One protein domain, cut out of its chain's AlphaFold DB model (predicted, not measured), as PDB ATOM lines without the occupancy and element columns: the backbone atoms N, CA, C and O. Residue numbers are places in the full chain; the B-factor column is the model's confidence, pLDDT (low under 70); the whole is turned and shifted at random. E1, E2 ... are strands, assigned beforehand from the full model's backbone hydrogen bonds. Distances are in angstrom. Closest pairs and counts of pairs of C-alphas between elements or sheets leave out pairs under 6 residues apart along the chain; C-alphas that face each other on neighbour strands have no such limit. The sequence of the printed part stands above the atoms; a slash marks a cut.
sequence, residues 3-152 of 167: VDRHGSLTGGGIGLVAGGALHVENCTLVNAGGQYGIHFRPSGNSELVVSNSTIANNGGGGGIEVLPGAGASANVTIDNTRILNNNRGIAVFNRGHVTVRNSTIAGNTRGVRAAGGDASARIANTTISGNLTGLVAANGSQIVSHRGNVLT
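What this domain is: This is residues 3 to 152 of the 167 residues of the protein "Beta_helix domain-containing protein" of Hyphomicrobiales bacterium (UniProt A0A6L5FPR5). The chain is wound in six stacked turns, a solenoid with three walls, each turn giving one strand to each wall. Two walls, E1 E4 E7 E10 E13 E16 and E2 E5 E8 E11 E14 E17, are face to face with their strands crossed; the third, of the short strands E3 E6 E9 E12 E15 E18, stands at one side, and residues 3 to 13 lie at the end of the stack by E1 to E3. The printed part has 150 residues with no named helix and 18 named strands, E1 to E18 in order, in three parallel sheets of six, ordered as just named; the class is all strand. The whole is compact, with a radius of gyration of the C-alphas of 13.6 A and spans of 33 by 33 by 24 A.

Where its parts are: The first turn holds E1, residues 14 to 16, from C-alpha 14 at (48.047, -42.190, 40.166), E2, residues 20 to 25, 16.3 A long, and E3, residues 28 to 30. Next come E4, residues 36 to 40, E5, residues 46 to 51, 16.7 A, and E6, residues 54 to 56. The third turn has E7, residues 62 to 66, E8, residues 74 to 79, 16.2 A, and E9, residues 82 to 84. Then follow E10, residues 88 to 93, E11, residues 96 to 101, 16.4 A, and E12, residues 104 to 106. The fifth turn has E13, residues 110 to 115, E14, residues 120 to 124, and E15, residues 127 to 129. The last has E16, residues 133 to 138, E17, residues 142 to 147, 15.4 A, and E18, residues 150 to 152, ending at C-alpha 152 (32.784, -25.763, 20.823).

How they stand to each other: The sheets of E1 and E2 form a sandwich, two sheets face to face, their facing parts 9.8 A centre to centre and their strands at 35 degrees. E1 and E4 are parallel at 12 degrees, with N 39 and O 14 within hydrogen-bond range at 2.8 A. E2 and E5 are parallel at 7 degrees, with N 24 and O 49 at 2.8 A. E2 runs on into E3 at 93 degrees. E3 and E6 are parallel at 1 degree, with N 29 and O 54 at 2.8 A. The closest C-alphas of E16 and E17 are those of Ala 137 and Ile 143, 6.3 A apart.

The domain as a whole: The C-alphas farthest apart, those of His 6 and Gly 140, are 38.3 A apart. The printed part has no cut. No link is long; E7 to E8 is short and the others are tight. Mean pLDDT of the printed part is 89.7; residues 3 to 13, 15 to 19 and 33 are under 70.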
ATOM      1  N   VAL A   3      41.222 -44.590  46.217       54.66
ATOM      2  CA  VAL A   3      41.792 -43.334  46.713       54.66
ATOM      3  C   VAL A   3      40.600 -42.461  47.098       54.66
ATOM      4  O   VAL A   3      39.997 -41.854  46.225       54.66
ATOM      5  N   ASP A   4      40.210 -42.461  48.376       44.22
ATOM      6  CA  ASP A   4      39.166 -41.574  48.915       44.22
ATOM      7  C   ASP A   4      39.825 -40.577  49.882       44.22
ATOM      8  O   ASP A   4      40.260 -40.940  50.974       44.22
ATOM      9  N   ARG A   5      39.894 -39.316  49.438       41.09
ATOM     10  CA  ARG A   5      40.395 -38.100  50.118       41.09
ATOM     11  C   ARG A   5      41.923 -37.916  50.230       41.09
ATOM     12  O   ARG A   5      42.643 -38.663  50.879       41.09
ATOM     13  N   HIS A   6      42.377 -36.797  49.651       41.38
ATOM     14  CA  HIS A   6      43.708 -36.165  49.783       41.38
ATOM     15  C   HIS A   6      44.911 -36.787  49.046       41.38
ATOM     16  O   HIS A   6      46.053 -36.631  49.469       41.38
ATOM     17  N   GLY A   7      44.699 -37.384  47.874       38.97
ATOM     18  CA  GLY A   7      45.790 -37.806  46.989       38.97
ATOM     19  C   GLY A   7      46.418 -36.677  46.157       38.97
ATOM     20  O   GLY A   7      46.394 -36.760  44.934       38.97
ATOM     21  N   SER A   8      47.000 -35.641  46.774       43.69
ATOM     22  CA  SER A   8      48.054 -34.865  46.097       43.69
ATOM     23  C   SER A   8      49.376 -35.584  46.330       43.69
ATOM     24  O   SER A   8      50.081 -35.302  47.296       43.69
ATOM     25  N   LEU A   9      49.715 -36.526  45.451       50.06
ATOM     26  CA  LEU A   9      51.071 -37.056  45.382       50.06
ATOM     27  C   LEU A   9      51.949 -35.960  44.781       50.06
ATOM     28  O   LEU A   9      51.991 -35.755  43.568       50.06
ATOM     29  N   THR A  10      52.613 -35.204  45.651       35.50
ATOM     30  CA  THR A  10      53.699 -34.306  45.269       35.50
ATOM     31  C   THR A  10      54.688 -35.085  44.402       35.50
ATOM     32  O   THR A  10      55.437 -35.916  44.910       35.50
ATOM     33  N   GLY A  11      54.659 -34.841  43.090       43.56
ATOM     34  CA  GLY A  11      55.650 -35.353  42.147       43.56
ATOM     35  C   GLY A  11      55.321 -36.641  41.387       43.56
ATOM     36  O   GLY A  11      56.249 -37.210  40.828       43.56
ATOM     37  N   GLY A  12      54.067 -37.098  41.292       53.19
ATOM     38  CA  GLY A  12      53.693 -38.159  40.339       53.19
ATOM     39  C   GLY A  12      52.241 -38.605  40.491       53.19
ATOM     40  O   GLY A  12      51.803 -38.863  41.604       53.19
ATOM     41  N   GLY A  13      51.472 -38.651  39.400       58.81
ATOM     42  CA  GLY A  13      50.049 -39.010  39.437       58.81
ATOM     43  C   GLY A  13      49.749 -40.440  39.895       58.81
ATOM     44  O   GLY A  13      50.633 -41.212  40.263       58.81
ATOM     45  N   ILE A  14      48.474 -40.826  39.829       72.75
ATOM     46  CA  ILE A  14      48.047 -42.190  40.166       72.75
ATOM     47  C   ILE A  14      48.438 -43.139  39.028       72.75
ATOM     48  O   ILE A  14      48.015 -42.945  37.889       72.75
ATOM     49  N   GLY A  15      49.204 -44.188  39.333       63.50
ATOM     50  CA  GLY A  15      49.589 -45.227  38.377       63.50
ATOM     51  C   GLY A  15      49.064 -46.609  38.765       63.50
ATOM     52  O   GLY A  15      49.210 -47.022  39.912       63.50
ATOM     53  N   LEU A  16      48.506 -47.351  37.803       67.31
ATOM     54  CA  LEU A  16      48.248 -48.790  37.940       67.31
ATOM     55  C   LEU A  16      48.940 -49.535  36.795       67.31
ATOM     56  O   LEU A  16      48.728 -49.204  35.628       67.31
ATOM     57  N   VAL A  17      49.743 -50.544  37.142       64.25
ATOM     58  CA  VAL A  17      50.485 -51.383  36.181       64.25
ATOM     59  C   VAL A  17      50.018 -52.851  36.203       64.25
ATOM     60  O   VAL A  17      50.220 -53.577  35.234       64.25
ATOM     61  N   ALA A  18      49.331 -53.293  37.262       62.22
ATOM     62  CA  ALA A  18      48.810 -54.658  37.398       62.22
ATOM     63  C   ALA A  18      47.324 -54.786  36.989       62.22
ATOM     64  O   ALA A  18      46.610 -53.789  36.859       62.22
ATOM     65  N   GLY A  19      46.870 -56.029  36.785       61.41
ATOM     66  CA  GLY A  19      45.461 -56.380  36.563       61.41
ATOM     67  C   GLY A  19      44.555 -55.972  37.737       61.41
ATOM     68  O   GLY A  19      44.998 -56.005  38.884       61.41
ATOM     69  N   GLY A  20      43.296 -55.609  37.471       79.75
ATOM     70  CA  GLY A  20      42.288 -55.321  38.506       79.75
ATOM     71  C   GLY A  20      41.551 -53.993  38.326       79.75
ATOM     72  O   GLY A  20      41.558 -53.412  37.242       79.75
ATOM     73  N   ALA A  21      40.899 -53.517  39.390       86.88
ATOM     74  CA  ALA A  21      40.109 -52.286  39.382       86.88
ATOM     75  C   ALA A  21      40.767 -51.160  40.203       86.88
ATOM     76  O   ALA A  21      41.221 -51.364  41.339       86.88
ATOM     77  N   LEU A  22      40.786 -49.954  39.634       87.38
ATOM     78  CA  LEU A  22      41.166 -48.709  40.298       87.38
ATOM     79  C   LEU A  22      39.963 -47.764  40.323       87.38
ATOM     80  O   LEU A  22      39.370 -47.488  39.286       87.38
ATOM     81  N   HIS A  23      39.622 -47.264  41.507       90.38
ATOM     82  CA  HIS A  23      38.533 -46.313  41.698       90.38
ATOM     83  C   HIS A  23      39.120 -44.995  42.208       90.38
ATOM     84  O   HIS A  23      39.792 -44.959  43.244       90.38
ATOM     85  N   VAL A  24      38.886 -43.928  41.449       90.25
ATOM     86  CA  VAL A  24      39.304 -42.554  41.730       90.25
ATOM     87  C   VAL A  24      38.039 -41.720  41.852       90.25
ATOM     88  O   VAL A  24      37.464 -41.272  40.862       90.25
ATOM     89  N   GLU A  25      37.571 -41.555  43.077       93.44
ATOM     90  CA  GLU A  25      36.278 -40.944  43.358       93.44
ATOM     91  C   GLU A  25      36.497 -39.748  44.282       93.44
ATOM     92  O   GLU A  25      37.264 -39.833  45.239       93.44
ATOM     93  N   ASN A  26      35.853 -38.615  43.991       92.56
ATOM     94  CA  ASN A  26      35.938 -37.401  44.817       92.56
ATOM     95  C   ASN A  26      37.381 -36.891  45.024       92.56
ATOM     96  O   ASN A  26      37.752 -36.423  46.104       92.56
ATOM     97  N   CYS A  27      38.216 -37.003  43.990       88.62
ATOM     98  CA  CYS A  27      39.637 -36.679  44.046       88.62
ATOM     99  C   CYS A  27      39.980 -35.367  43.330       88.62
ATOM    100  O   CYS A  27      39.339 -34.973  42.356       88.62
ATOM    101  N   THR A  28      41.079 -34.741  43.755       90.88
ATOM    102  CA  THR A  28      41.701 -33.601  43.065       90.88
ATOM    103  C   THR A  28      43.147 -33.953  42.729       90.88
ATOM    104  O   THR A  28      43.978 -34.053  43.627       90.88
ATOM    105  N   LEU A  29      43.442 -34.145  41.442       88.81
ATOM    106  CA  LEU A  29      44.748 -34.547  40.911       88.81
ATOM    107  C   LEU A  29      45.318 -33.409  40.060       88.81
ATOM    108  O   LEU A  29      44.968 -33.257  38.883       88.81
ATOM    109  N   VAL A  30      46.151 -32.566  40.669       89.69
ATOM    110  CA  VAL A  30      46.623 -31.335  40.027       89.69
ATOM    111  C   VAL A  30      48.120 -31.109  40.162       89.69
ATOM    112  O   VAL A  30      48.735 -31.546  41.130       89.69
ATOM    113  N   ASN A  31      48.685 -30.354  39.216       85.44
ATOM    114  CA  ASN A  31      50.066 -29.866  39.251       85.44
ATOM    115  C   ASN A  31      51.129 -30.980  39.348       85.44
ATOM    116  O   ASN A  31      52.143 -30.811  40.026       85.44
ATOM    117  N   ALA A  32      50.954 -32.100  38.635       76.06
ATOM    118  CA  ALA A  32      51.872 -33.248  38.670       76.06
ATOM    119  C   ALA A  32      53.274 -33.011  38.046       76.06
ATOM    120  O   ALA A  32      53.939 -33.963  37.645       76.06
ATOM    121  N   GLY A  33      53.749 -31.765  37.930       67.44
ATOM    122  CA  GLY A  33      55.161 -31.453  37.657       67.44
ATOM    123  C   GLY A  33      55.752 -32.127  36.413       67.44
ATOM    124  O   GLY A  33      56.817 -32.730  36.487       67.44
ATOM    125  N   GLY A  34      55.050 -32.066  35.276       72.50
ATOM    126  CA  GLY A  34      55.491 -32.697  34.023       72.50
ATOM    127  C   GLY A  34      55.011 -34.139  33.809       72.50
ATOM    128  O   GLY A  34      55.353 -34.734  32.791       72.50
ATOM    129  N   GLN A  35      54.200 -34.688  34.717       83.25
ATOM    130  CA  GLN A  35      53.640 -36.041  34.628       83.25
ATOM    131  C   GLN A  35      52.111 -36.054  34.489       83.25
ATOM    132  O   GLN A  35      51.451 -35.022  34.399       83.25
ATOM    133  N   TYR A  36      51.541 -37.258  34.481       87.06
ATOM    134  CA  TYR A  36      50.108 -37.499  34.380       87.06
ATOM    135  C   TYR A  36      49.361 -37.171  35.676       87.06
ATOM    136  O   TYR A  36      49.920 -37.340  36.756       87.06
ATOM    137  N   GLY A  37      48.076 -36.823  35.581       91.50
ATOM    138  CA  GLY A  37      47.160 -36.948  36.721       91.50
ATOM    139  C   GLY A  37      46.861 -38.422  37.030       91.50
ATOM    140  O   GLY A  37      47.006 -38.871  38.165       91.50
ATOM    141  N   ILE A  38      46.512 -39.192  35.994       91.81
ATOM    142  CA  ILE A  38      46.316 -40.645  36.033       91.81
ATOM    143  C   ILE A  38      47.077 -41.292  34.871       91.81
ATOM    144  O   ILE A  38      46.875 -40.937  33.710       91.81
ATOM    145  N   HIS A  39      47.912 -42.279  35.181       90.69
ATOM    146  CA  HIS A  39      48.688 -43.073  34.233       90.69
ATOM    147  C   HIS A  39      48.282 -44.550  34.339       90.69
ATOM    148  O   HIS A  39      48.845 -45.330  35.107       90.69
ATOM    149  N   PHE A  40      47.258 -44.940  33.586       92.06
ATOM    150  CA  PHE A  40      46.658 -46.270  33.646       92.06
ATOM    151  C   PHE A  40      47.259 -47.188  32.576       92.06
ATOM    152  O   PHE A  40      46.913 -47.096  31.394       92.06
ATOM    153  N   ARG A  41      48.177 -48.076  32.982       90.44
ATOM    154  CA  ARG A  41      48.946 -48.952  32.081       90.44
ATOM    155  C   ARG A  41      48.868 -50.427  32.479       90.44
ATOM    156  O   ARG A  41      49.886 -51.025  32.834       90.44
ATOM    157  N   PRO A  42      47.678 -51.033  32.461       89.94
ATOM    158  CA  PRO A  42      47.536 -52.389  32.954       89.94
ATOM    159  C   PRO A  42      48.260 -53.409  32.059       89.94
ATOM    160  O   PRO A  42      48.271 -53.284  30.830       89.94
ATOM    161  N   SER A  43      48.833 -54.440  32.683       88.31
ATOM    162  CA  SER A  43      49.407 -55.625  32.024       88.31
ATOM    163  C   SER A  43      48.415 -56.786  31.858       88.31
ATOM    164  O   SER A  43      48.728 -57.767  31.190       88.31
ATOM    165  N   GLY A  44      47.209 -56.667  32.423       89.25
ATOM    166  CA  GLY A  44      46.089 -57.596  32.245       89.25
ATOM    167  C   GLY A  44      44.781 -56.846  31.995       89.25
ATOM    168  O   GLY A  44      44.779 -55.624  31.855       89.25
ATOM    169  N   ASN A  45      43.657 -57.558  31.925       91.25
ATOM    170  CA  ASN A  45      42.354 -56.901  31.822       91.25
ATOM    171  C   ASN A  45      42.071 -56.112  33.108       91.25
ATOM    172  O   ASN A  45      42.072 -56.688  34.197       91.25
ATOM    173  N   SER A  46      41.823 -54.811  32.968       91.06
ATOM    174  CA  SER A  46      41.637 -53.915  34.109       91.06
ATOM    175  C   SER A  46      40.529 -52.898  33.887       91.06
ATOM    176  O   SER A  46      40.181 -52.554  32.754       91.06
ATOM    177  N   GLU A  47      40.025 -52.384  35.002       94.00
ATOM    178  CA  GLU A  47      39.007 -51.346  35.056       94.00
ATOM    179  C   GLU A  47      39.528 -50.096  35.774       94.00
ATOM    180  O   GLU A  47      40.235 -50.183  36.782       94.00
ATOM    181  N   LEU A  48      39.171 -48.926  35.250       94.94
ATOM    182  CA  LEU A  48      39.345 -47.648  35.930       94.94
ATOM    183  C   LEU A  48      38.001 -46.928  36.000       94.94
ATOM    184  O   LEU A  48      37.393 -46.635  34.971       94.94
ATOM    185  N   VAL A  49      37.585 -46.566  37.205       96.19
ATOM    186  CA  VAL A  49      36.451 -45.676  37.433       96.19
ATOM    187  C   VAL A  49      36.982 -44.349  37.952       96.19
ATOM    188  O   VAL A  49      37.686 -44.310  38.957       96.19
ATOM    189  N   VAL A  50      36.649 -43.261  37.264       96.88
ATOM    190  CA  VAL A  50      36.911 -41.890  37.707       96.88
ATOM    191  C   VAL A  50      35.576 -41.180  37.852       96.88
ATOM    192  O   VAL A  50      34.842 -41.042  36.873       96.88
ATOM    193  N   SER A  51      35.247 -40.728  39.056       97.50
ATOM    194  CA  SER A  51      33.997 -40.010  39.294       97.50
ATOM    195  C   SER A  51      34.181 -38.795  40.191       97.50
ATOM    196  O   SER A  51      35.049 -38.776  41.069       97.50
ATOM    197  N   ASN A  52      33.365 -37.762  39.966       97.19
ATOM    198  CA  ASN A  52      33.265 -36.590  40.845       97.19
ATOM    199  C   ASN A  52      34.625 -35.932  41.144       97.19
ATOM    200  O   ASN A  52      34.878 -35.486  42.260       97.19
ATOM    201  N   SER A  53      35.535 -35.933  40.170       95.56
ATOM    202  CA  SER A  53      36.938 -35.581  40.392       95.56
ATOM    203  C   SER A  53      37.373 -34.376  39.558       95.56
ATOM    204  O   SER A  53      36.758 -34.020  38.551       95.56
ATOM    205  N   THR A  54      38.468 -33.740  39.964       95.44
ATOM    206  CA  THR A  54      39.144 -32.688  39.194       95.44
ATOM    207  C   THR A  54      40.557 -33.132  38.848       95.44
ATOM    208  O   THR A  54      41.336 -33.471  39.730       95.44
ATOM    209  N   ILE A  55      40.900 -33.104  37.561       94.94
ATOM    210  CA  ILE A  55      42.215 -33.478  37.037       94.94
ATOM    211  C   ILE A  55      42.734 -32.313  36.205       94.94
ATOM    212  O   ILE A  55      42.255 -32.082  35.089       94.94
ATOM    213  N   ALA A  56      43.676 -31.541  36.747       95.00
ATOM    214  CA  ALA A  56      44.036 -30.266  36.137       95.00
ATOM    215  C   ALA A  56      45.510 -29.872  36.217       95.00
ATOM    216  O   ALA A  56      46.203 -30.202  37.170       95.00
ATOM    217  N   ASN A  57      45.971 -29.087  35.241       93.00
ATOM    218  CA  ASN A  57      47.326 -28.521  35.217       93.00
ATOM    219  C   ASN A  57      48.440 -29.591  35.307       93.00
ATOM    220  O   ASN A  57      49.495 -29.361  35.901       93.00
ATOM    221  N   ASN A  58      48.214 -30.782  34.746       88.75
ATOM    222  CA  ASN A  58      49.209 -31.852  34.707       88.75
ATOM    223  C   ASN A  58      50.033 -31.764  33.405       88.75
ATOM    224  O   ASN A  58      49.488 -31.656  32.296       88.75
ATOM    225  N   GLY A  59      51.363 -31.743  33.546       76.94
ATOM    226  CA  GLY A  59      52.318 -31.504  32.451       76.94
ATOM    227  C   GLY A  59      52.768 -32.785  31.736       76.94
ATOM    228  O   GLY A  59      52.458 -33.866  32.196       76.94
ATOM    229  N   GLY A  60      53.499 -32.676  30.616       76.25
ATOM    230  CA  GLY A  60      54.201 -33.765  29.888       76.25
ATOM    231  C   GLY A  60      53.377 -34.984  29.422       76.25
ATOM    232  O   GLY A  60      53.268 -35.247  28.222       76.25
ATOM    233  N   GLY A  61      52.783 -35.722  30.356       74.94
ATOM    234  CA  GLY A  61      51.896 -36.858  30.139       74.94
ATOM    235  C   GLY A  61      50.416 -36.503  29.919       74.94
ATOM    236  O   GLY A  61      49.760 -37.103  29.066       74.94
ATOM    237  N   GLY A  62      49.896 -35.484  30.615       89.94
ATOM    238  CA  GLY A  62      48.503 -35.025  30.498       89.94
ATOM    239  C   GLY A  62      47.624 -35.337  31.717       89.94
ATOM    240  O   GLY A  62      48.116 -35.577  32.807       89.94
ATOM    241  N   GLY A  63      46.305 -35.287  31.558       95.25
ATOM    242  CA  GLY A  63      45.330 -35.548  32.611       95.25
ATOM    243  C   GLY A  63      45.208 -37.041  32.873       95.25
ATOM    244  O   GLY A  63      45.678 -37.521  33.900       95.25
ATOM    245  N   ILE A  64      44.614 -37.774  31.930       96.38
ATOM    246  CA  ILE A  64      44.423 -39.228  32.010       96.38
ATOM    247  C   ILE A  64      45.049 -39.888  30.784       96.38
ATOM    248  O   ILE A  64      44.667 -39.583  29.654       96.38
ATOM    249  N   GLU A  65      45.962 -40.830  30.996       95.88
ATOM    250  CA  GLU A  65      46.468 -41.719  29.952       95.88
ATOM    251  C   GLU A  65      46.030 -43.159  30.210       95.88
ATOM    252  O   GLU A  65      46.219 -43.695  31.300       95.88
ATOM    253  N   VAL A  66      45.452 -43.778  29.182       96.50
ATOM    254  CA  VAL A  66      45.017 -45.173  29.152       96.50
ATOM    255  C   VAL A  66      45.845 -45.887  28.093       96.50
ATOM    256  O   VAL A  66      45.620 -45.707  26.894       96.50
ATOM    257  N   LEU A  67      46.822 -46.674  28.537       94.56
ATOM    258  CA  LEU A  67      47.795 -47.346  27.677       94.56
ATOM    259  C   LEU A  67      48.018 -48.798  28.141       94.56
ATOM    260  O   LEU A  67      49.035 -49.091  28.774       94.56
ATOM    261  N   PRO A  68      47.081 -49.718  27.846       94.12
ATOM    262  CA  PRO A  68      47.255 -51.140  28.129       94.12
ATOM    263  C   PRO A  68      48.486 -51.713  27.424       94.12
ATOM    264  O   PRO A  68      48.797 -51.338  26.285       94.12
ATOM    265  N   GLY A  69      49.163 -52.637  28.108       91.00
ATOM    266  CA  GLY A  69      50.257 -53.429  27.551       91.00
ATOM    267  C   GLY A  69      49.788 -54.463  26.520       91.00
ATOM    268  O   GLY A  69      48.595 -54.631  26.263       91.00
ATOM    269  N   ALA A  70      50.738 -55.183  25.920       90.81
ATOM    270  CA  ALA A  70      50.429 -56.246  24.967       90.81
ATOM    271  C   ALA A  70      49.545 -57.330  25.613       90.81
ATOM    272  O   ALA A  70      49.811 -57.769  26.727       90.81
ATOM    273  N   GLY A  71      48.474 -57.740  24.928       90.44
ATOM    274  CA  GLY A  71      47.517 -58.731  25.439       90.44
ATOM    275  C   GLY A  71      46.524 -58.209  26.490       90.44
ATOM    276  O   GLY A  71      45.497 -58.853  26.701       90.44
ATOM    277  N   ALA A  72      46.752 -57.027  27.067       92.69
ATOM    278  CA  ALA A  72      45.867 -56.400  28.046       92.69
ATOM    279  C   ALA A  72      44.741 -55.582  27.391       92.69
ATOM    280  O   ALA A  72      44.830 -55.182  26.228       92.69
ATOM    281  N   SER A  73      43.697 -55.288  28.165       94.75
ATOM    282  CA  SER A  73      42.665 -54.303  27.819       94.75
ATOM    283  C   SER A  73      42.314 -53.439  29.024       94.75
ATOM    284  O   SER A  73      42.304 -53.932  30.152       94.75
ATOM    285  N   ALA A  74      41.960 -52.178  28.784       95.94
ATOM    286  CA  ALA A  74      41.456 -51.276  29.815       95.94
ATOM    287  C   ALA A  74      40.035 -50.831  29.488       95.94
ATOM    288  O   ALA A  74      39.812 -50.225  28.440       95.94
ATOM    289  N   ASN A  75      39.110 -51.062  30.416       97.44
ATOM    290  CA  ASN A  75      37.776 -50.474  30.379       97.44
ATOM    291  C   ASN A  75      37.727 -49.323  31.381       97.44
ATOM    292  O   ASN A  75      38.008 -49.510  32.560       97.44
ATOM    293  N   VAL A  76      37.424 -48.120  30.910       98.31
ATOM    294  CA  VAL A  76      37.504 -46.909  31.726       98.31
ATOM    295  C   VAL A  76      36.187 -46.158  31.680       98.31
ATOM    296  O   VAL A  76      35.683 -45.850  30.600       98.31
ATOM    297  N   THR A  77      35.662 -45.810  32.848       98.56
ATOM    298  CA  THR A  77      34.492 -44.944  32.995       98.56
ATOM    299  C   THR A  77      34.910 -43.642  33.656       98.56
ATOM    300  O   THR A  77      35.505 -43.652  34.727       98.56
ATOM    301  N   ILE A  78      34.576 -42.521  33.024       98.75
ATOM    302  CA  ILE A  78      34.772 -41.174  33.554       98.75
ATOM    303  C   ILE A  78      33.403 -40.505  33.636       98.75
ATOM    304  O   ILE A  78      32.721 -40.351  32.620       98.75
ATOM    305  N   ASP A  79      33.001 -40.109  34.836       98.81
ATOM    306  CA  ASP A  79      31.713 -39.472  35.095       98.81
ATOM    307  C   ASP A  79      31.861 -38.228  35.966       98.81
ATOM    308  O   ASP A  79      32.681 -38.205  36.883       98.81
ATOM    309  N   ASN A  80      31.064 -37.196  35.688       98.69
ATOM    310  CA  ASN A  80      31.022 -35.961  36.474       98.69
ATOM    311  C   ASN A  80      32.417 -35.433  36.863       98.69
ATOM    312  O   ASN A  80      32.702 -35.154  38.027       98.69
ATOM    313  N   THR A  81      33.335 -35.390  35.897       98.62
ATOM    314  CA  THR A  81      34.748 -35.088  36.146       98.62
ATOM    315  C   THR A  81      35.188 -33.881  35.324       98.62
ATOM    316  O   THR A  81      34.807 -33.704  34.164       98.62
ATOM    317  N   ARG A  82      36.008 -33.021  35.934       98.69
ATOM    318  CA  ARG A  82      36.592 -31.836  35.294       98.69
ATOM    319  C   ARG A  82      38.034 -32.131  34.896       98.69
ATOM    320  O   ARG A  82      38.870 -32.359  35.764       98.69
ATOM    321  N   ILE A  83      38.334 -32.100  33.600       98.62
ATOM    322  CA  ILE A  83      39.654 -32.410  33.032       98.62
ATOM    323  C   ILE A  83      40.195 -31.160  32.339       98.62
ATOM    324  O   ILE A  83      39.821 -30.851  31.203       98.62
ATOM    325  N   LEU A  84      41.036 -30.408  33.050       98.06
ATOM    326  CA  LEU A  84      41.303 -29.005  32.732       98.06
ATOM    327  C   LEU A  84      42.788 -28.701  32.517       98.06
ATOM    328  O   LEU A  84      43.621 -29.105  33.318       98.06
ATOM    329  N   ASN A  85      43.126 -27.906  31.505       97.00
ATOM    330  CA  ASN A  85      44.462 -27.302  31.368       97.00
ATOM    331  C   ASN A  85      45.634 -28.308  31.383       97.00
ATOM    332  O   ASN A  85      46.711 -28.020  31.904       97.00
ATOM    333  N   ASN A  86      45.436 -29.513  30.848       96.31
ATOM    334  CA  ASN A  86      46.488 -30.522  30.717       96.31
ATOM    335  C   ASN A  86      47.072 -30.520  29.293       96.31
ATOM    336  O   ASN A  86      46.459 -30.024  28.347       96.31
ATOM    337  N   ASN A  87      48.230 -31.154  29.078       94.12
ATOM    338  CA  ASN A  87      48.733 -31.345  27.708       94.12
ATOM    339  C   ASN A  87      47.761 -32.193  26.856       94.12
ATOM    340  O   ASN A  87      47.343 -31.806  25.768       94.12
ATOM    341  N   ARG A  88      47.353 -33.351  27.369       95.81
ATOM    342  CA  ARG A  88      46.260 -34.166  26.824       95.81
ATOM    343  C   ARG A  88      45.220 -34.283  27.921       95.81
ATOM    344  O   ARG A  88      45.607 -34.650  29.018       95.81
ATOM    345  N   GLY A  89      43.953 -33.973  27.675       98.12
ATOM    346  CA  GLY A  89      42.902 -34.172  28.669       98.12
ATOM    347  C   GLY A  89      42.732 -35.664  28.938       98.12
ATOM    348  O   GLY A  89      43.049 -36.150  30.022       98.12
ATOM    349  N   ILE A  90      42.325 -36.391  27.898       98.62
ATOM    350  CA  ILE A  90      42.227 -37.852  27.886       98.62
ATOM    351  C   ILE A  90      43.018 -38.390  26.694       98.62
ATOM    352  O   ILE A  90      42.784 -37.986  25.553       98.62
ATOM    353  N   ALA A  91      43.939 -39.315  26.947       97.81
ATOM    354  CA  ALA A  91      44.678 -40.045  25.928       97.81
ATOM    355  C   ALA A  91      44.357 -41.542  26.016       97.81
ATOM    356  O   ALA A  91      44.531 -42.154  27.066       97.81
ATOM    357  N   VAL A  92      43.900 -42.123  24.909       98.31
ATOM    358  CA  VAL A  92      43.486 -43.525  24.803       98.31
ATOM    359  C   VAL A  92      44.317 -44.212  23.733       98.31
ATOM    360  O   VAL A  92      44.405 -43.728  22.604       98.31
ATOM    361  N   PHE A  93      44.916 -45.340  24.083       97.31
ATOM    362  CA  PHE A  93      45.806 -46.080  23.204       97.31
ATOM    363  C   PHE A  93      45.494 -47.572  23.202       97.31
ATOM    364  O   PHE A  93      44.971 -48.099  24.185       97.31
ATOM    365  N   ASN A  94      45.907 -48.261  22.134       95.56
ATOM    366  CA  ASN A  94      45.818 -49.720  22.006       95.56
ATOM    367  C   ASN A  94      44.394 -50.220  22.319       95.56
ATOM    368  O   ASN A  94      43.427 -49.605  21.894       95.56
ATOM    369  N   ARG A  95      44.244 -51.295  23.104       96.81
ATOM    370  CA  ARG A  95      42.955 -51.851  23.564       96.81
ATOM    371  C   ARG A  95      42.378 -51.089  24.768       96.81
ATOM    372  O   ARG A  95      41.970 -51.678  25.774       96.81
ATOM    373  N   GLY A  96      42.457 -49.763  24.705       98.06
ATOM    374  CA  GLY A  96      41.883 -48.843  25.677       98.06
ATOM    375  C   GLY A  96      40.485 -48.417  25.245       98.06
ATOM    376  O   GLY A  96      40.297 -47.880  24.151       98.06
ATOM    377  N   HIS A  97      39.505 -48.613  26.121       98.25
ATOM    378  CA  HIS A  97      38.113 -48.265  25.875       98.25
ATOM    379  C   HIS A  97      37.626 -47.320  26.967       98.25
ATOM    380  O   HIS A  97      37.458 -47.720  28.116       98.25
ATOM    381  N   VAL A  98      37.402 -46.057  26.610       98.62
ATOM    382  CA  VAL A  98      36.966 -45.021  27.549       98.62
ATOM    383  C   VAL A  98      35.522 -44.635  27.267       98.62
ATOM    384  O   VAL A  98      35.162 -44.346  26.129       98.62
ATOM    385  N   THR A  99      34.707 -44.576  28.311       98.62
ATOM    386  CA  THR A  99      33.396 -43.927  28.296       98.62
ATOM    387  C   THR A  99      33.468 -42.670  29.147       98.62
ATOM    388  O   THR A  99      33.827 -42.736  30.319       98.62
ATOM    389  N   VAL A 100      33.119 -41.529  28.563       98.81
ATOM    390  CA  VAL A 100      33.069 -40.231  29.237       98.81
ATOM    391  C   VAL A 100      31.633 -39.744  29.250       98.81
ATOM    392  O   VAL A 100      30.991 -39.671  28.198       98.81
ATOM    393  N   ARG A 101      31.130 -39.392  30.430       98.50
ATOM    394  CA  ARG A 101      29.791 -38.831  30.585       98.50
ATOM    395  C   ARG A 101      29.748 -37.678  31.576       98.50
ATOM    396  O   ARG A 101      30.556 -37.619  32.499       98.50
ATOM    397  N   ASN A 102      28.810 -36.755  31.357       98.62
ATOM    398  CA  ASN A 102      28.492 -35.650  32.272       98.62
ATOM    399  C   ASN A 102      29.723 -34.835  32.706       98.62
ATOM    400  O   ASN A 102      29.812 -34.398  33.846       98.62
ATOM    401  N   SER A 103      30.720 -34.702  31.836       98.81
ATOM    402  CA  SER A 103      32.044 -34.198  32.209       98.81
ATOM    403  C   SER A 103      32.375 -32.896  31.483       98.81
ATOM    404  O   SER A 103      31.662 -32.443  30.585       98.81
ATOM    405  N   THR A 104      33.482 -32.267  31.869       98.88
ATOM    406  CA  THR A 104      34.024 -31.093  31.173       98.88
ATOM    407  C   THR A 104      35.487 -31.330  30.833       98.88
ATOM    408  O   THR A 104      36.288 -31.597  31.727       98.88
ATOM    409  N   ILE A 105      35.845 -31.203  29.555       98.88
ATOM    410  CA  ILE A 105      37.211 -31.356  29.048       98.88
ATOM    411  C   ILE A 105      37.628 -30.037  28.405       98.88
ATOM    412  O   ILE A 105      37.250 -29.755  27.265       98.88
ATOM    413  N   ALA A 106      38.387 -29.214  29.130       98.81
ATOM    414  CA  ALA A 106      38.635 -27.846  28.688       98.81
ATOM    415  C   ALA A 106      40.053 -27.320  28.900       98.81
ATOM    416  O   ALA A 106      40.759 -27.749  29.809       98.81
ATOM    417  N   GLY A 107      40.476 -26.383  28.050       98.31
ATOM    418  CA  GLY A 107      41.780 -25.722  28.178       98.31
ATOM    419  C   GLY A 107      42.991 -26.622  27.906       98.31
ATOM    420  O   GLY A 107      44.118 -26.237  28.200       98.31
ATOM    421  N   ASN A 108      42.802 -27.839  27.385       98.19
ATOM    422  CA  ASN A 108      43.898 -28.776  27.136       98.19
ATOM    423  C   ASN A 108      44.558 -28.514  25.771       98.19
ATOM    424  O   ASN A 108      43.929 -27.992  24.852       98.19
ATOM    425  N   THR A 109      45.803 -28.954  25.553       97.25
ATOM    426  CA  THR A 109      46.364 -28.921  24.182       97.25
ATOM    427  C   THR A 109      45.597 -29.880  23.266       97.25
ATOM    428  O   THR A 109      45.289 -29.558  22.123       97.25
ATOM    429  N   ARG A 110      45.246 -31.067  23.763       98.00
ATOM    430  CA  ARG A 110      44.315 -31.986  23.095       98.00
ATOM    431  C   ARG A 110      43.246 -32.405  24.087       98.00
ATOM    432  O   ARG A 110      43.611 -32.922  25.136       98.00
ATOM    433  N   GLY A 111      41.969 -32.200  23.780       98.56
ATOM    434  CA  GLY A 111      40.862 -32.570  24.663       98.56
ATOM    435  C   GLY A 111      40.791 -34.086  24.840       98.56
ATOM    436  O   GLY A 111      41.156 -34.612  25.892       98.56
ATOM    437  N   VAL A 112      40.398 -34.790  23.778       98.69
ATOM    438  CA  VAL A 112      40.388 -36.256  23.710       98.69
ATOM    439  C   VAL A 112      41.228 -36.717  22.530       98.69
ATOM    440  O   VAL A 112      40.979 -36.336  21.386       98.69
ATOM    441  N   ARG A 113      42.219 -37.567  22.799       98.12
ATOM    442  CA  ARG A 113      43.044 -38.204  21.774       98.12
ATOM    443  C   ARG A 113      42.938 -39.717  21.872       98.12
ATOM    444  O   ARG A 113      43.327 -40.278  22.889       98.12
ATOM    445  N   ALA A 114      42.511 -40.362  20.797       98.38
ATOM    446  CA  ALA A 114      42.562 -41.808  20.636       98.38
ATOM    447  C   ALA A 114      43.590 -42.177  19.551       98.38
ATOM    448  O   ALA A 114      43.743 -41.454  18.561       98.38
ATOM    449  N   ALA A 115      44.344 -43.259  19.747       97.50
ATOM    450  CA  ALA A 115      45.314 -43.742  18.765       97.50
ATOM    451  C   ALA A 115      45.509 -45.266  18.822       97.50
ATOM    452  O   ALA A 115      45.817 -45.825  19.872       97.50
ATOM    453  N   GLY A 116      45.418 -45.912  17.657       95.19
ATOM    454  CA  GLY A 116      45.492 -47.369  17.487       95.19
ATOM    455  C   GLY A 116      44.122 -47.948  17.137       95.19
ATOM    456  O   GLY A 116      43.119 -47.451  17.637       95.19
ATOM    457  N   GLY A 117      44.078 -48.968  16.273       90.44
ATOM    458  CA  GLY A 117      42.828 -49.452  15.665       90.44
ATOM    459  C   GLY A 117      41.749 -49.875  16.668       90.44
ATOM    460  O   GLY A 117      40.570 -49.660  16.416       90.44
ATOM    461  N   ASP A 118      42.161 -50.372  17.836       95.62
ATOM    462  CA  ASP A 118      41.248 -50.818  18.897       95.62
ATOM    463  C   ASP A 118      40.961 -49.740  19.957       95.62
ATOM    464  O   ASP A 118      40.174 -49.968  20.878       95.62
ATOM    465  N   ALA A 119      41.585 -48.560  19.861       98.31
ATOM    466  CA  ALA A 119      41.396 -47.503  20.845       98.31
ATOM    467  C   ALA A 119      40.055 -46.813  20.596       98.31
ATOM    468  O   ALA A 119      39.778 -46.346  19.488       98.31
ATOM    469  N   SER A 120      39.232 -46.697  21.637       98.19
ATOM    470  CA  SER A 120      37.905 -46.094  21.509       98.19
ATOM    471  C   SER A 120      37.573 -45.150  22.660       98.19
ATOM    472  O   SER A 120      37.762 -45.511  23.821       98.19
ATOM    473  N   ALA A 121      36.985 -43.997  22.345       98.25
ATOM    474  CA  ALA A 121      36.348 -43.104  23.307       98.25
ATOM    475  C   ALA A 121      34.866 -42.909  22.952       98.25
ATOM    476  O   ALA A 121      34.541 -42.455  21.857       98.25
ATOM    477  N   ARG A 122      33.958 -43.231  23.873       98.12
ATOM    478  CA  ARG A 122      32.519 -42.954  23.775       98.12
ATOM    479  C   ARG A 122      32.194 -41.769  24.662       98.12
ATOM    480  O   ARG A 122      32.512 -41.798  25.845       98.12
ATOM    481  N   ILE A 123      31.583 -40.733  24.107       98.50
ATOM    482  CA  ILE A 123      31.357 -39.477  24.825       98.50
ATOM    483  C   ILE A 123      29.861 -39.172  24.841       98.50
ATOM    484  O   ILE A 123      29.217 -39.219  23.793       98.50
ATOM    485  N   ALA A 124      29.303 -38.851  26.005       98.06
ATOM    486  CA  ALA A 124      27.919 -38.409  26.160       98.06
ATOM    487  C   ALA A 124      27.819 -37.221  27.124       98.06
ATOM    488  O   ALA A 124      28.551 -37.165  28.109       98.06
ATOM    489  N   ASN A 125      26.890 -36.293  26.889       98.19
ATOM    490  CA  ASN A 125      26.577 -35.183  27.800       98.19
ATOM    491  C   ASN A 125      27.825 -34.444  28.320       98.19
ATOM    492  O   ASN A 125      27.926 -34.138  29.505       98.19
ATOM    493  N   THR A 126      28.833 -34.264  27.468       98.75
ATOM    494  CA  THR A 126      30.136 -33.725  27.870       98.75
ATOM    495  C   THR A 126      30.453 -32.484  27.057       98.75
ATOM    496  O   THR A 126      30.298 -32.469  25.834       98.75
ATOM    497  N   THR A 127      30.942 -31.453  27.739       98.81
ATOM    498  CA  THR A 127      31.448 -30.237  27.097       98.81
ATOM    499  C   THR A 127      32.941 -30.384  26.839       98.81
ATOM    500  O   THR A 127      33.712 -30.660  27.758       98.81
ATOM    501  N   ILE A 128      33.353 -30.190  25.589       98.81
ATOM    502  CA  ILE A 128      34.743 -30.222  25.135       98.81
ATOM    503  C   ILE A 128      35.048 -28.869  24.495       98.81
ATOM    504  O   ILE A 128      34.644 -28.619  23.356       98.81
ATOM    505  N   SER A 129      35.733 -27.989  25.226       98.81
ATOM    506  CA  SER A 129      35.900 -26.595  24.801       98.81
ATOM    507  C   SER A 129      37.209 -25.935  25.203       98.81
ATOM    508  O   SER A 129      37.897 -26.383  26.115       98.81
ATOM    509  N   GLY A 130      37.602 -24.869  24.506       98.56
ATOM    510  CA  GLY A 130      38.824 -24.127  24.829       98.56
ATOM    511  C   GLY A 130      40.113 -24.940  24.676       98.56
ATOM    512  O   GLY A 130      41.138 -24.548  25.225       98.56
ATOM    513  N   ASN A 131      40.088 -26.093  23.999       98.69
ATOM    514  CA  ASN A 131      41.287 -26.889  23.747       98.69
ATOM    515  C   ASN A 131      41.984 -26.401  22.462       98.69
ATOM    516  O   ASN A 131      41.328 -25.903  21.547       98.69
ATOM    517  N   LEU A 132      43.303 -26.598  22.327       98.44
ATOM    518  CA  LEU A 132      43.973 -26.330  21.040       98.44
ATOM    519  C   LEU A 132      43.446 -27.283  19.953       98.44
ATOM    520  O   LEU A 132      43.167 -26.876  18.830       98.44
ATOM    521  N   THR A 133      43.249 -28.560  20.281       98.69
ATOM    522  CA  THR A 133      42.437 -29.465  19.462       98.69
ATOM    523  C   THR A 133      41.443 -30.220  20.332       98.69
ATOM    524  O   THR A 133      41.850 -30.862  21.297       98.69
ATOM    525  N   GLY A 134      40.151 -30.160  20.019       98.75
ATOM    526  CA  GLY A 134      39.097 -30.832  20.778       98.75
ATOM    527  C   GLY A 134      39.230 -32.350  20.700       98.75
ATOM    528  O   GLY A 134      39.516 -33.001  21.707       98.75
ATOM    529  N   LEU A 135      39.078 -32.907  19.497       98.75
ATOM    530  CA  LEU A 135      39.102 -34.347  19.233       98.75
ATOM    531  C   LEU A 135      40.213 -34.730  18.251       98.75
ATOM    532  O   LEU A 135      40.374 -34.109  17.203       98.75
ATOM    533  N   VAL A 136      40.956 -35.792  18.568       98.50
ATOM    534  CA  VAL A 136      41.999 -36.359  17.700       98.50
ATOM    535  C   VAL A 136      41.869 -37.879  17.666       98.50
ATOM    536  O   VAL A 136      42.321 -38.555  18.587       98.50
ATOM    537  N   ALA A 137      41.294 -38.420  16.596       98.06
ATOM    538  CA  ALA A 137      41.326 -39.851  16.306       98.06
ATOM    539  C   ALA A 137      42.451 -40.143  15.303       98.06
ATOM    540  O   ALA A 137      42.511 -39.534  14.237       98.06
ATOM    541  N   ALA A 138      43.363 -41.049  15.649       97.50
ATOM    542  CA  ALA A 138      44.479 -41.454  14.794       97.50
ATOM    543  C   ALA A 138      44.548 -42.979  14.630       97.50
ATOM    544  O   ALA A 138      44.070 -43.729  15.485       97.50
ATOM    545  N   ASN A 139      45.196 -43.442  13.560       96.62
ATOM    546  CA  ASN A 139      45.531 -44.855  13.327       96.62
ATOM    547  C   ASN A 139      44.325 -45.809  13.454       96.62
ATOM    548  O   ASN A 139      44.431 -46.845  14.104       96.62
ATOM    549  N   GLY A 140      43.174 -45.429  12.890       95.38
ATOM    550  CA  GLY A 140      41.952 -46.245  12.897       95.38
ATOM    551  C   GLY A 140      41.142 -46.228  14.199       95.38
ATOM    552  O   GLY A 140      40.109 -46.882  14.257       95.38
ATOM    553  N   SER A 141      41.574 -45.480  15.221       98.12
ATOM    554  CA  SER A 141      40.821 -45.330  16.475       98.12
ATOM    555  C   SER A 141      39.466 -44.643  16.284       98.12
ATOM    556  O   SER A 141      39.227 -43.949  15.292       98.12
ATOM    557  N   GLN A 142      38.593 -44.791  17.279       98.06
ATOM    558  CA  GLN A 142      37.243 -44.234  17.255       98.06
ATOM    559  C   GLN A 142      37.008 -43.246  18.402       98.06
ATOM    560  O   GLN A 142      37.309 -43.525  19.561       98.06
ATOM    561  N   ILE A 143      36.406 -42.099  18.093       98.31
ATOM    562  CA  ILE A 143      35.862 -41.160  19.080       98.31
ATOM    563  C   ILE A 143      34.405 -40.912  18.708       98.31
ATOM    564  O   ILE A 143      34.113 -40.203  17.749       98.31
ATOM    565  N   VAL A 144      33.482 -41.513  19.447       97.50
ATOM    566  CA  VAL A 144      32.077 -41.635  19.056       97.50
ATOM    567  C   VAL A 144      31.186 -40.813  19.980       97.50
ATOM    568  O   VAL A 144      31.292 -40.894  21.205       97.50
ATOM    569  N   SER A 145      30.280 -40.035  19.388       96.94
ATOM    570  CA  SER A 145      29.265 -39.277  20.123       96.94
ATOM    571  C   SER A 145      28.060 -40.166  20.448       96.94
ATOM    572  O   SER A 145      27.508 -40.803  19.555       96.94
ATOM    573  N   HIS A 146      27.632 -40.205  21.709       91.12
ATOM    574  CA  HIS A 146      26.465 -40.968  22.177       91.12
ATOM    575  C   HIS A 146      25.233 -40.109  22.505       91.12
ATOM    576  O   HIS A 146      24.182 -40.699  22.736       91.12
ATOM    577  N   ARG A 147      25.375 -38.767  22.572       89.81
ATOM    578  CA  ARG A 147      24.343 -37.694  22.661       89.81
ATOM    579  C   ARG A 147      24.832 -36.518  23.513       89.81
ATOM    580  O   ARG A 147      25.740 -36.689  24.319       89.81
ATOM    581  N   GLY A 148      24.190 -35.354  23.382       94.31
ATOM    582  CA  GLY A 148      24.293 -34.244  24.346       94.31
ATOM    583  C   GLY A 148      25.686 -33.625  24.502       94.31
ATOM    584  O   GLY A 148      25.943 -32.932  25.480       94.31
ATOM    585  N   ASN A 149      26.602 -33.901  23.574       96.75
ATOM    586  CA  ASN A 149      27.954 -33.366  23.626       96.75
ATOM    587  C   ASN A 149      27.997 -31.959  23.045       96.75
ATOM    588  O   ASN A 149      27.408 -31.700  21.997       96.75
ATOM    589  N   VAL A 150      28.768 -31.091  23.687       98.19
ATOM    590  CA  VAL A 150      29.032 -29.734  23.210       98.19
ATOM    591  C   VAL A 150      30.511 -29.650  22.854       98.19
ATOM    592  O   VAL A 150      31.360 -29.577  23.736       98.19
ATOM    593  N   LEU A 151      30.826 -29.699  21.560       98.12
ATOM    594  CA  LEU A 151      32.183 -29.547  21.034       98.12
ATOM    595  C   LEU A 151      32.306 -28.153  20.413       98.12
ATOM    596  O   LEU A 151      31.910 -27.948  19.269       98.12
ATOM    597  N   THR A 152      32.801 -27.190  21.186       98.25
ATOM    598  CA  THR A 152      32.784 -25.763  20.823       98.25
ATOM    599  C   THR A 152      34.046 -25.059  21.293       98.25
ATOM    600  O   THR A 152      34.727 -25.560  22.177       98.25
TER     601      THR A 152